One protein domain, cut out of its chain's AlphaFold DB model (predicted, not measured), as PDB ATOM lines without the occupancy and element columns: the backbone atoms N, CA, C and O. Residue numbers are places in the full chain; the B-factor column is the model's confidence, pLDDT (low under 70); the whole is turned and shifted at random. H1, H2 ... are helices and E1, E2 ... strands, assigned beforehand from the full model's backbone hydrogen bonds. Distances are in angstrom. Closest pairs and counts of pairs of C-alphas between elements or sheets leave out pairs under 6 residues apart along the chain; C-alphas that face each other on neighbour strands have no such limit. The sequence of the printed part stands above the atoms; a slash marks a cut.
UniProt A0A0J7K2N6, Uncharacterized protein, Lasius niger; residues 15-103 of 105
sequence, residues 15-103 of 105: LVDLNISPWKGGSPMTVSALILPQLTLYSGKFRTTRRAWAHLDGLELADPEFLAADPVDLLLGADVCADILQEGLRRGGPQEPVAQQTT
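Overview. This is residues 15 to 103 of the 105 residues of an uncharacterized protein of Lasius niger (UniProt A0A0J7K2N6). Little here is regular structure: two strand hairpins, E1-E2 and E3-E4, and the short helix H1 are joined by a wide loop, residues 36 to 77, that sweeps out from E2 and folds back to H1. Only 32 of the 89 printed residues are in named elements, ordered E1 E2 H1 E3 E4; both two-stranded sheets are antiparallel and the class is mixed. The whole is only just compact, close to loose, with radius of gyration of the C-alphas 14.6 A and spans of 38 by 31 by 21 A.

Along the chain. E1, residues 15 to 20, begins at C-alpha (17.647, 40.958, -47.520). E2, residues 29 to 35, is 18.0 A long. H1 is residues 78 to 84, E3 85 to 91, 15.5 A, and E4 98 to 102, ending at C-alpha (4.210, 45.885, -27.785).

Arrangement. In hairpin E1-E2, at 144 degrees, N 18 and O 31 are 2.8 A apart, within hydrogen-bond range. The closest C-alphas of E2 and H1, Val 31 and Val 80, are 7.6 A apart. H1 has 2 of 3 O i to N i+4 pairs within range. In hairpin E3-E4, at 161 degrees, N 90 and O 99 are 2.8 A apart. E2 and E3 are apart.

Size, cuts and confidence. The C-alphas farthest apart, of Leu 15 and Ala 54, are 39.5 A apart. The printed part has no cut; the link E2 to H1 is long. pLDDT is under 70 at residue 24 and residues 39 to 52.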
ATOM      1  N   LEU A  15      18.952  40.811 -48.151       86.06
ATOM      2  CA  LEU A  15      17.647  40.958 -47.520       86.06
ATOM      3  C   LEU A  15      17.177  39.562 -47.098       86.06
ATOM      4  O   LEU A  15      17.376  38.603 -47.844       86.06
ATOM      5  N   VAL A  16      16.611  39.447 -45.904       88.19
ATOM      6  CA  VAL A  16      16.117  38.188 -45.342       88.19
ATOM      7  C   VAL A  16      14.764  38.417 -44.692       88.19
ATOM      8  O   VAL A  16      14.564  39.439 -44.040       88.19
ATOM      9  N   ASP A  17      13.858  37.460 -44.841       90.62
ATOM     10  CA  ASP A  17      12.605  37.458 -44.097       90.62
ATOM     11  C   ASP A  17      12.824  36.767 -42.752       90.62
ATOM     12  O   ASP A  17      13.225  35.603 -42.680       90.62
ATOM     13  N   LEU A  18      12.598  37.513 -41.676       88.88
ATOM     14  CA  LEU A  18      12.710  37.044 -40.303       88.88
ATOM     15  C   LEU A  18      11.319  36.788 -39.747       88.88
ATOM     16  O   LEU A  18      10.437  37.637 -39.856       88.88
ATOM     17  N   ASN A  19      11.147  35.638 -39.104       90.44
ATOM     18  CA  ASN A  19       9.954  35.355 -38.327       90.44
ATOM     19  C   ASN A  19      10.235  35.650 -36.852       90.44
ATOM     20  O   ASN A  19      11.057  34.977 -36.231       90.44
ATOM     21  N   ILE A  20       9.565  36.661 -36.311       89.38
ATOM     22  CA  ILE A  20       9.732  37.136 -34.938       89.38
ATOM     23  C   ILE A  20       8.509  36.693 -34.146       89.38
ATOM     24  O   ILE A  20       7.375  36.940 -34.557       89.38
ATOM     25  N   SER A  21       8.728  36.034 -33.014       88.69
ATOM     26  CA  SER A  21       7.658  35.575 -32.130       88.69
ATOM     27  C   SER A  21       7.769  36.225 -30.752       88.69
ATOM     28  O   SER A  21       8.880  36.291 -30.222       88.69
ATOM     29  N   PRO A  22       6.644  36.629 -30.139       86.12
ATOM     30  CA  PRO A  22       6.616  37.067 -28.747       86.12
ATOM     31  C   PRO A  22       7.129  35.975 -27.806       86.12
ATOM     32  O   PRO A  22       6.911  34.784 -28.053       86.12
ATOM     33  N   TRP A  23       7.762  36.372 -26.700       75.75
ATOM     34  CA  TRP A  23       8.345  35.427 -25.739       75.75
ATOM     35  C   TRP A  23       7.293  34.522 -25.072       75.75
ATOM     36  O   TRP A  23       7.533  33.333 -24.853       75.75
ATOM     37  N   LYS A  24       6.099  35.051 -24.779       69.12
ATOM     38  CA  LYS A  24       4.978  34.280 -24.225       69.12
ATOM     39  C   LYS A  24       3.670  34.601 -24.930       69.12
ATOM     40  O   LYS A  24       2.975  35.527 -24.542       69.12
ATOM     41  N   GLY A  25       3.299  33.738 -25.874       71.56
ATOM     42  CA  GLY A  25       1.966  33.720 -26.469       71.56
ATOM     43  C   GLY A  25       1.680  34.930 -27.358       71.56
ATOM     44  O   GLY A  25       1.862  36.081 -26.990       71.56
ATOM     45  N   GLY A  26       1.208  34.664 -28.565       78.25
ATOM     46  CA  GLY A  26       0.905  35.705 -29.535       78.25
ATOM     47  C   GLY A  26       1.137  35.200 -30.943       78.25
ATOM     48  O   GLY A  26       1.639  34.092 -31.150       78.25
ATOM     49  N   SER A  27       0.731  36.008 -31.915       83.50
ATOM     50  CA  SER A  27       0.994  35.686 -33.309       83.50
ATOM     51  C   SER A  27       2.434  36.061 -33.641       83.50
ATOM     52  O   SER A  27       2.840  37.185 -33.336       83.50
ATOM     53  N   PRO A  28       3.204  35.170 -34.285       88.81
ATOM     54  CA  PRO A  28       4.451  35.584 -34.895       88.81
ATOM     55  C   PRO A  28       4.174  36.595 -36.014       88.81
ATOM     56  O   PRO A  28       3.070  36.653 -36.570       88.81
ATOM     57  N   MET A  29       5.197  37.368 -36.347       88.69
ATOM     58  CA  MET A  29       5.189  38.337 -37.432       88.69
ATOM     59  C   MET A  29       6.394  38.120 -38.336       88.69
ATOM     60  O   MET A  29       7.487  37.793 -37.875       88.69
ATOM     61  N   THR A  30       6.195  38.321 -39.633       90.31
ATOM     62  CA  THR A  30       7.275  38.251 -40.616       90.31
ATOM     63  C   THR A  30       7.712  39.658 -40.991       90.31
ATOM     64  O   THR A  30       6.878  40.490 -41.340       90.31
ATOM     65  N   VAL A  31       9.015  39.917 -40.921       88.31
ATOM     66  CA  VAL A  31       9.621  41.208 -41.262       88.31
ATOM     67  C   VAL A  31      10.771  40.979 -42.228       88.31
ATOM     68  O   VAL A  31      11.655  40.166 -41.958       88.31
ATOM     69  N   SER A  32      10.804  41.731 -43.326       87.69
ATOM     70  CA  SER A  32      11.971  41.767 -44.206       87.69
ATOM     71  C   SER A  32      13.046  42.672 -43.605       87.69
ATOM     72  O   SER A  32      12.843  43.873 -43.427       87.69
ATOM     73  N   ALA A  33      14.210  42.107 -43.302       86.62
ATOM     74  CA  ALA A  33      15.334  42.802 -42.689       86.62
ATOM     75  C   ALA A  33      16.555  42.828 -43.615       86.62
ATOM     76  O   ALA A  33      16.825  41.893 -44.373       86.62
ATOM     77  N   LEU A  34      17.334  43.907 -43.535       87.12
ATOM     78  CA  LEU A  34      18.610  44.024 -44.236       87.12
ATOM     79  C   LEU A  34      19.735  43.424 -43.394       87.12
ATOM     80  O   LEU A  34      19.917  43.786 -42.233       87.12
ATOM     81  N   ILE A  35      20.554  42.575 -44.010       83.44
ATOM     82  CA  ILE A  35      21.754  42.036 -43.369       83.44
ATOM     83  C   ILE A  35      22.858  43.084 -43.471       83.44
ATOM     84  O   ILE A  35      23.431  43.307 -44.543       83.44
ATOM     85  N   LEU A  36      23.178  43.726 -42.353       82.06
ATOM     86  CA  LEU A  36      24.248  44.716 -42.278       82.06
ATOM     87  C   LEU A  36      25.504  44.099 -41.641       82.06
ATOM     88  O   LEU A  36      25.392  43.352 -40.673       82.06
ATOM     89  N   PRO A  37      26.718  44.415 -42.138       72.56
ATOM     90  CA  PRO A  37      27.959  43.972 -41.497       72.56
ATOM     91  C   PRO A  37      28.138  44.568 -40.095       72.56
ATOM     92  O   PRO A  37      28.877  44.018 -39.286       72.56
ATOM     93  N   GLN A  38      27.490  45.704 -39.835       71.44
ATOM     94  CA  GLN A  38      27.462  46.373 -38.548       71.44
ATOM     95  C   GLN A  38      26.173  47.196 -38.450       71.44
ATOM     96  O   GLN A  38      25.968  48.108 -39.254       71.44
ATOM     97  N   LEU A  39      25.311  46.869 -37.483       69.00
ATOM     98  CA  LEU A  39      24.033  47.559 -37.258       69.00
ATOM     99  C   LEU A  39      24.226  48.918 -36.587       69.00
ATOM    100  O   LEU A  39      23.657  49.916 -37.021       69.00
ATOM    101  N   THR A  40      25.069  48.976 -35.556       63.56
ATOM    102  CA  THR A  40      25.373  50.219 -34.850       63.56
ATOM    103  C   THR A  40      26.862  50.307 -34.497       63.56
ATOM    104  O   THR A  40      27.555  49.305 -34.317       63.56
ATOM    105  N   LEU A  41      27.384  51.532 -34.380       57.00
ATOM    106  CA  LEU A  41      28.667  51.806 -33.707       57.00
ATOM    107  C   LEU A  41      28.528  51.750 -32.174       57.00
ATOM    108  O   LEU A  41      29.471  52.066 -31.448       57.00
ATOM    109  N   TYR A  42      27.343  51.384 -31.684       51.47
ATOM    110  CA  TYR A  42      26.996  51.358 -30.278       51.47
ATOM    111  C   TYR A  42      27.663  50.138 -29.641       51.47
ATOM    112  O   TYR A  42      27.153  49.025 -29.673       51.47
ATOM    113  N   SER A  43      28.860  50.328 -29.088       52.38
ATOM    114  CA  SER A  43      29.417  49.352 -28.157       52.38
ATOM    115  C   SER A  43      28.555  49.392 -26.900       52.38
ATOM    116  O   SER A  43      28.569  50.410 -26.206       52.38
ATOM    117  N   GLY A  44      27.797  48.324 -26.642       49.88
ATOM    118  CA  GLY A  44      26.906  48.144 -25.496       49.88
ATOM    119  C   GLY A  44      27.612  48.366 -24.160       49.88
ATOM    120  O   GLY A  44      28.022  47.446 -23.469       49.88
ATOM    121  N   LYS A  45      27.792  49.624 -23.767       47.53
ATOM    122  CA  LYS A  45      28.264  50.009 -22.437       47.53
ATOM    123  C   LYS A  45      27.135  50.688 -21.682       47.53
ATOM    124  O   LYS A  45      27.358  51.688 -21.007       47.53
ATOM    125  N   PHE A  46      25.931  50.123 -21.741       54.47
ATOM    126  CA  PHE A  46      24.893  50.446 -20.769       54.47
ATOM    127  C   PHE A  46      25.194  49.679 -19.472       54.47
ATOM    128  O   PHE A  46      24.486  48.773 -19.059       54.47
ATOM    129  N   ARG A  47      26.313  50.022 -18.814       52.25
ATOM    130  CA  ARG A  47      26.624  49.532 -17.463       52.25
ATOM    131  C   ARG A  47      25.764  50.307 -16.474       52.25
ATOM    132  O   ARG A  47      26.274  51.143 -15.730       52.25
ATOM    133  N   THR A  48      24.458  50.072 -16.481       54.44
ATOM    134  CA  THR A  48      23.629  50.519 -15.364       54.44
ATOM    135  C   THR A  48      23.905  49.549 -14.228       54.44
ATOM    136  O   THR A  48      23.656  48.347 -14.297       54.44
ATOM    137  N   THR A  49      24.535  50.052 -13.174       53.00
ATOM    138  CA  THR A  49      24.436  49.419 -11.862       53.00
ATOM    139  C   THR A  49      22.959  49.278 -11.563       53.00
ATOM    140  O   THR A  49      22.332  50.330 -11.499       53.00
ATOM    141  N   ARG A  50      22.455  48.037 -11.405       52.00
ATOM    142  CA  ARG A  50      21.119  47.628 -10.906       52.00
ATOM    143  C   ARG A  50      20.392  48.743 -10.133       52.00
ATOM    144  O   ARG A  50      20.252  48.688  -8.913       52.00
ATOM    145  N   ARG A  51      19.912  49.772 -10.824       58.91
ATOM    146  CA  ARG A  51      18.855  50.625 -10.321       58.91
ATOM    147  C   ARG A  51      17.643  49.821 -10.703       58.91
ATOM    148  O   ARG A  51      17.342  49.690 -11.884       58.91
ATOM    149  N   ALA A  52      17.049  49.179  -9.704       68.38
ATOM    150  CA  ALA A  52      15.732  48.605  -9.857       68.38
ATOM    151  C   ALA A  52      14.809  49.778 -10.195       68.38
ATOM    152  O   ALA A  52      14.406  50.545  -9.323       68.38
ATOM    153  N   TRP A  53      14.601  49.997 -11.487       83.19
ATOM    154  CA  TRP A  53      13.615  50.925 -11.991       83.19
ATOM    155  C   TRP A  53      12.265  50.391 -11.540       83.19
ATOM    156  O   TRP A  53      11.751  49.444 -12.125       83.19
ATOM    157  N   ALA A  54      11.730  50.946 -10.453       85.38
ATOM    158  CA  ALA A  54      10.526  50.421  -9.815       85.38
ATOM    159  C   ALA A  54       9.333  50.380 -10.785       85.38
ATOM    160  O   ALA A  54       8.470  49.519 -10.670       85.38
ATOM    161  N   HIS A  55       9.300  51.273 -11.782       88.88
ATOM    162  CA  HIS A  55       8.272  51.278 -12.826       88.88
ATOM    163  C   HIS A  55       8.393  50.123 -13.827       88.88
ATOM    164  O   HIS A  55       7.405  49.802 -14.492       88.88
ATOM    165  N   LEU A  56       9.576  49.513 -13.937       87.69
ATOM    166  CA  LEU A  56       9.830  48.329 -14.757       87.69
ATOM    167  C   LEU A  56       9.735  47.023 -13.964       87.69
ATOM    168  O   LEU A  56       9.802  45.951 -14.559       87.69
ATOM    169  N   ASP A  57       9.578  47.094 -12.642       84.81
ATOM    170  CA  ASP A  57       9.469  45.898 -11.817       84.81
ATOM    171  C   ASP A  57       8.190  45.112 -12.148       84.81
ATOM    172  O   ASP A  57       7.121  45.680 -12.408       84.81
ATOM    173  N   GLY A  58       8.323  43.788 -12.192       82.94
ATOM    174  CA  GLY A  58       7.256  42.871 -12.593       82.94
ATOM    175  C   GLY A  58       6.800  42.979 -14.056       82.94
ATOM    176  O   GLY A  58       5.782  42.377 -14.395       82.94
ATOM    177  N   LEU A  59       7.497  43.732 -14.919       87.12
ATOM    178  CA  LEU A  59       7.250  43.688 -16.361       87.12
ATOM    179  C   LEU A  59       7.910  42.463 -16.991       87.12
ATOM    180  O   LEU A  59       9.092  42.197 -16.774       87.12
ATOM    181  N   GLU A  60       7.157  41.769 -17.837       85.25
ATOM    182  CA  GLU A  60       7.719  40.808 -18.781       85.25
ATOM    183  C   GLU A  60       8.131  41.575 -20.042       85.25
ATOM    184  O   GLU A  60       7.293  41.905 -20.871       85.25
ATOM    185  N   LEU A  61       9.413  41.927 -20.145       87.06
ATOM    186  CA  LEU A  61       9.945  42.642 -21.306       87.06
ATOM    187  C   LEU A  61      10.182  41.679 -22.478       87.06
ATOM    188  O   LEU A  61      10.568  40.530 -22.265       87.06
ATOM    189  N   ALA A  62      10.027  42.181 -23.708       87.06
ATOM    190  CA  ALA A  62      10.339  41.432 -24.931       87.06
ATOM    191  C   ALA A  62      11.797  40.927 -24.973       87.06
ATOM    192  O   ALA A  62      12.079  39.896 -25.579       87.06
ATOM    193  N   ASP A  63      12.702  41.639 -24.295       84.56
ATOM    194  CA  ASP A  63      14.078  41.226 -24.037       84.56
ATOM    195  C   ASP A  63      14.310  41.108 -22.514       84.56
ATOM    196  O   ASP A  63      14.474  42.124 -21.827       84.56
ATOM    197  N   PRO A  64      14.315  39.883 -21.953       81.19
ATOM    198  CA  PRO A  64      14.618  39.657 -20.540       81.19
ATOM    199  C   PRO A  64      16.042  40.074 -20.147       81.19
ATOM    200  O   PRO A  64      16.297  40.375 -18.978       81.19
ATOM    201  N   GLU A  65      16.966  40.103 -21.106       81.19
ATOM    202  CA  GLU A  65      18.380  40.419 -20.921       81.19
ATOM    203  C   GLU A  65      18.712  41.850 -21.372       81.19
ATOM    204  O   GLU A  65      19.877  42.175 -21.557       81.19
ATOM    205  N   PHE A  66      17.733  42.764 -21.420       78.75
ATOM    206  CA  PHE A  66      17.897  44.164 -21.862       78.75
ATOM    207  C   PHE A  66      18.972  44.999 -21.126       78.75
ATOM    208  O   PHE A  66      19.299  46.116 -21.533       78.75
ATOM    209  N   LEU A  67      19.487  44.503 -19.995       76.50
ATOM    210  CA  LEU A  67      20.592  45.101 -19.232       76.50
ATOM    211  C   LEU A  67      21.967  44.523 -19.599       76.50
ATOM    212  O   LEU A  67      22.986  45.003 -19.085       76.50
ATOM    213  N   ALA A  68      22.012  43.480 -20.421       76.56
ATOM    214  CA  ALA A  68      23.240  42.879 -20.888       76.56
ATOM    215  C   ALA A  68      23.991  43.852 -21.804       76.56
ATOM    216  O   ALA A  68      23.433  44.744 -22.442       76.56
ATOM    217  N   ALA A  69      25.310  43.703 -21.830       71.94
ATOM    218  CA  ALA A  69      26.198  44.540 -22.631       71.94
ATOM    219  C   ALA A  69      26.283  44.068 -24.096       71.94
ATOM    220  O   ALA A  69      27.222  44.441 -24.808       71.94
ATOM    221  N   ASP A  70      25.342  43.227 -24.517       75.31
ATOM    222  CA  ASP A  70      25.353  42.583 -25.818       75.31
ATOM    223  C   ASP A  70      25.077  43.594 -26.942       75.31
ATOM    224  O   ASP A  70      24.441  44.637 -26.735       75.31
ATOM    225  N   PRO A  71      25.649  43.369 -28.136       75.81
ATOM    226  CA  PRO A  71      25.380  44.212 -29.287       75.81
ATOM    227  C   PRO A  71      23.910  44.109 -29.711       75.81
ATOM    228  O   PRO A  71      23.255  43.095 -29.522       75.81
ATOM    229  N   VAL A  72      23.404  45.167 -30.346       79.81
ATOM    230  CA  VAL A  72      22.071  45.130 -30.960       79.81
ATOM    231  C   VAL A  72      22.101  44.235 -32.200       79.81
ATOM    232  O   VAL A  72      22.773  44.575 -33.179       79.81
ATOM    233  N   ASP A  73      21.335  43.146 -32.167       81.31
ATOM    234  CA  ASP A  73      21.238  42.170 -33.261       81.31
ATOM    235  C   ASP A  73      20.171  42.514 -34.308       81.31
ATOM    236  O   ASP A  73      20.282  42.114 -35.469       81.31
ATOM    237  N   LEU A  74      19.138  43.270 -33.924       85.38
ATOM    238  CA  LEU A  74      18.020  43.616 -34.799       85.38
ATOM    239  C   LEU A  74      17.545  45.051 -34.553       85.38
ATOM    240  O   LEU A  74      17.309  45.461 -33.421       85.38
ATOM    241  N   LEU A  75      17.375  45.810 -35.636       86.75
ATOM    242  CA  LEU A  75      16.738  47.125 -35.625       86.75
ATOM    243  C   LEU A  75      15.462  47.053 -36.457       86.75
ATOM    244  O   LEU A  75      15.521  46.808 -37.662       86.75
ATOM    245  N   LEU A  76      14.321  47.279 -35.810       85.81
ATOM    246  CA  LEU A  76      13.029  47.345 -36.480       85.81
ATOM    247  C   LEU A  76      12.798  48.758 -37.019       85.81
ATOM    248  O   LEU A  76      13.062  49.752 -36.338       85.81
ATOM    249  N   GLY A  77      12.337  48.838 -38.265       84.69
ATOM    250  CA  GLY A  77      11.954  50.097 -38.886       84.69
ATOM    251  C   GLY A  77      10.675  50.675 -38.273       84.69
ATOM    252  O   GLY A  77       9.939  50.007 -37.549       84.69
ATOM    253  N   ALA A  78      10.407  51.950 -38.565       85.56
ATOM    254  CA  ALA A  78       9.216  52.637 -38.062       85.56
ATOM    255  C   ALA A  78       7.902  52.072 -38.638       85.56
ATOM    256  O   ALA A  78       6.864  52.162 -37.989       85.56
ATOM    257  N   ASP A  79       7.969  51.489 -39.833       84.06
ATOM    258  CA  ASP A  79       6.902  50.703 -40.455       84.06
ATOM    259  C   ASP A  79       6.481  49.542 -39.555       84.06
ATOM    260  O   ASP A  79       5.305  49.397 -39.248       84.06
ATOM    261  N   VAL A  80       7.454  48.804 -39.023       87.81
ATOM    262  CA  VAL A  80       7.205  47.703 -38.091       87.81
ATOM    263  C   VAL A  80       6.726  48.214 -36.732       87.81
ATOM    264  O   VAL A  80       5.833  47.623 -36.128       87.81
ATOM    265  N   CYS A  81       7.294  49.319 -36.235       86.19
ATOM    266  CA  CYS A  81       6.869  49.903 -34.961       86.19
ATOM    267  C   CYS A  81       5.375  50.248 -34.956       86.19
ATOM    268  O   CYS A  81       4.705  49.982 -33.963       86.19
ATOM    269  N   ALA A  82       4.843  50.812 -36.043       85.69
ATOM    270  CA  ALA A  82       3.427  51.163 -36.130       85.69
ATOM    271  C   ALA A  82       2.495  49.949 -35.947       85.69
ATOM    272  O   ALA A  82       1.417  50.104 -35.378       85.69
ATOM    273  N   ASP A  83       2.936  48.758 -36.360       88.81
ATOM    274  CA  ASP A  83       2.145  47.525 -36.300       88.81
ATOM    275  C   ASP A  83       2.198  46.831 -34.932       88.81
ATOM    276  O   ASP A  83       1.252  46.144 -34.543       88.81
ATOM    277  N   ILE A  84       3.303  46.984 -34.191       90.62
ATOM    278  CA  ILE A  84       3.512  46.278 -32.916       90.62
ATOM    279  C   ILE A  84       3.147  47.108 -31.687       90.62
ATOM    280  O   ILE A  84       3.029  46.546 -30.599       90.62
ATOM    281  N   LEU A  85       3.008  48.428 -31.822       91.69
ATOM    282  CA  LEU A  85       2.710  49.313 -30.699       91.69
ATOM    283  C   LEU A  85       1.318  49.034 -30.124       91.69
ATOM    284  O   LEU A  85       0.322  48.981 -30.842       91.69
ATOM    285  N   GLN A  86       1.251  48.914 -28.802       91.31
ATOM    286  CA  GLN A  86       0.003  48.759 -28.064       91.31
ATOM    287  C   GLN A  86      -0.210  49.922 -27.094       91.31
ATOM    288  O   GLN A  86       0.701  50.697 -26.788       91.31
ATOM    289  N   GLU A  87      -1.436  50.047 -26.589       92.56
ATOM    290  CA  GLU A  87      -1.704  50.948 -25.477       92.56
ATOM    291  C   GLU A  87      -0.979  50.438 -24.225       92.56
ATOM    292  O   GLU A  87      -1.168  49.301 -23.803       92.56
ATOM    293  N   GLY A  88      -0.124  51.281 -23.648       91.44
ATOM    294  CA  GLY A  88       0.671  50.926 -22.477       91.44
ATOM    295  C   GLY A  88       2.042  51.579 -22.516       91.44
ATOM    296  O   GLY A  88       2.869  51.288 -23.376       91.44
ATOM    297  N   LEU A  89       2.294  52.480 -21.570       93.12
ATOM    298  CA  LEU A  89       3.563  53.184 -21.462       93.12
ATOM    299  C   LEU A  89       3.903  53.411 -19.992       93.12
ATOM    300  O   LEU A  89       3.153  54.070 -19.271       93.12
ATOM    301  N   ARG A  90       5.054  52.909 -19.549       92.31
ATOM    302  CA  ARG A  90       5.579  53.138 -18.201       92.31
ATOM    303  C   ARG A  90       6.841  53.975 -18.283       92.31
ATOM    304  O   ARG A  90       7.872  53.521 -18.770       92.31
ATOM    305  N   ARG A  91       6.748  55.214 -17.805       91.31
ATOM    306  CA  ARG A  91       7.861  56.167 -17.778       91.31
ATOM    307  C   ARG A  91       8.439  56.239 -16.373       91.31
ATOM    308  O   ARG A  91       7.683  56.359 -15.412       91.31
ATOM    309  N   GLY A  92       9.761  56.186 -16.282       88.25
ATOM    310  CA  GLY A  92      10.478  56.499 -15.056       88.25
ATOM    311  C   GLY A  92      10.694  57.998 -14.874       88.25
ATOM    312  O   GLY A  92      10.096  58.836 -15.559       88.25
ATOM    313  N   GLY A  93      11.592  58.330 -13.952       87.88
ATOM    314  CA  GLY A  93      12.087  59.685 -13.754       87.88
ATOM    315  C   GLY A  93      12.951  60.203 -14.916       87.88
ATOM    316  O   GLY A  93      13.207  59.510 -15.903       87.88
ATOM    317  N   PRO A  94      13.446  61.447 -14.813       84.12
ATOM    318  CA  PRO A  94      14.383  61.995 -15.789       84.12
ATOM    319  C   PRO A  94      15.617  61.091 -15.936       84.12
ATOM    320  O   PRO A  94      16.216  60.713 -14.933       84.12
ATOM    321  N   GLN A  95      16.018  60.791 -17.178       82.44
ATOM    322  CA  GLN A  95      17.130  59.881 -17.525       82.44
ATOM    323  C   GLN A  95      16.879  58.385 -17.242       82.44
ATOM    324  O   GLN A  95      17.787  57.574 -17.416       82.44
ATOM    325  N   GLU A  96      15.670  58.000 -16.832       85.56
ATOM    326  CA  GLU A  96      15.275  56.595 -16.713       85.56
ATOM    327  C   GLU A  96      14.625  56.094 -18.013       85.56
ATOM    328  O   GLU A  96      14.049  56.882 -18.769       85.56
ATOM    329  N   PRO A  97      14.719  54.789 -18.305       86.81
ATOM    330  CA  PRO A  97      14.118  54.204 -19.489       86.81
ATOM    331  C   PRO A  97      12.597  54.245 -19.418       86.81
ATOM    332  O   PRO A  97      11.975  54.358 -18.355       86.81
ATOM    333  N   VAL A  98      12.003  54.079 -20.589       90.25
ATOM    334  CA  VAL A  98      10.567  53.955 -20.774       90.25
ATOM    335  C   VAL A  98      10.287  52.550 -21.284       90.25
ATOM    336  O   VAL A  98      10.913  52.128 -22.252       90.25
ATOM    337  N   ALA A  99       9.352  51.845 -20.652       91.69
ATOM    338  CA  ALA A  99       8.790  50.628 -21.226       91.69
ATOM    339  C   ALA A  99       7.540  50.976 -22.023       91.69
ATOM    340  O   ALA A  99       6.644  51.669 -21.534       91.69
ATOM    341  N   GLN A 100       7.505  50.486 -23.251       93.88
ATOM    342  CA  GLN A 100       6.389  50.586 -24.173       93.88
ATOM    343  C   GLN A 100       5.838  49.178 -24.352       93.88
ATOM    344  O   GLN A 100       6.610  48.271 -24.640       93.88
ATOM    345  N   GLN A 101       4.529  49.011 -24.193       92.25
ATOM    346  CA  GLN A 101       3.889  47.729 -24.454       92.25
ATOM    347  C   GLN A 101       3.843  47.489 -25.962       92.25
ATOM    348  O   GLN A 101       3.401  48.365 -26.723       92.25
ATOM    349  N   THR A 102       4.295  46.316 -26.392       92.44
ATOM    350  CA  THR A 102       4.210  45.885 -27.785       92.44
ATOM    351  C   THR A 102       3.613  44.488 -27.900       92.44
ATOM    352  O   THR A 102       3.482  43.765 -26.917       92.44
ATOM    353  N   THR A 103       3.261  44.068 -29.115       90.56
ATOM    354  CA  THR A 103       2.828  42.686 -29.384       90.56
ATOM    355  C   THR A 103       3.905  41.643 -29.069       90.56
ATOM    356  O   THR A 103       3.565  40.478 -28.890       90.56
TER     357      THR A 103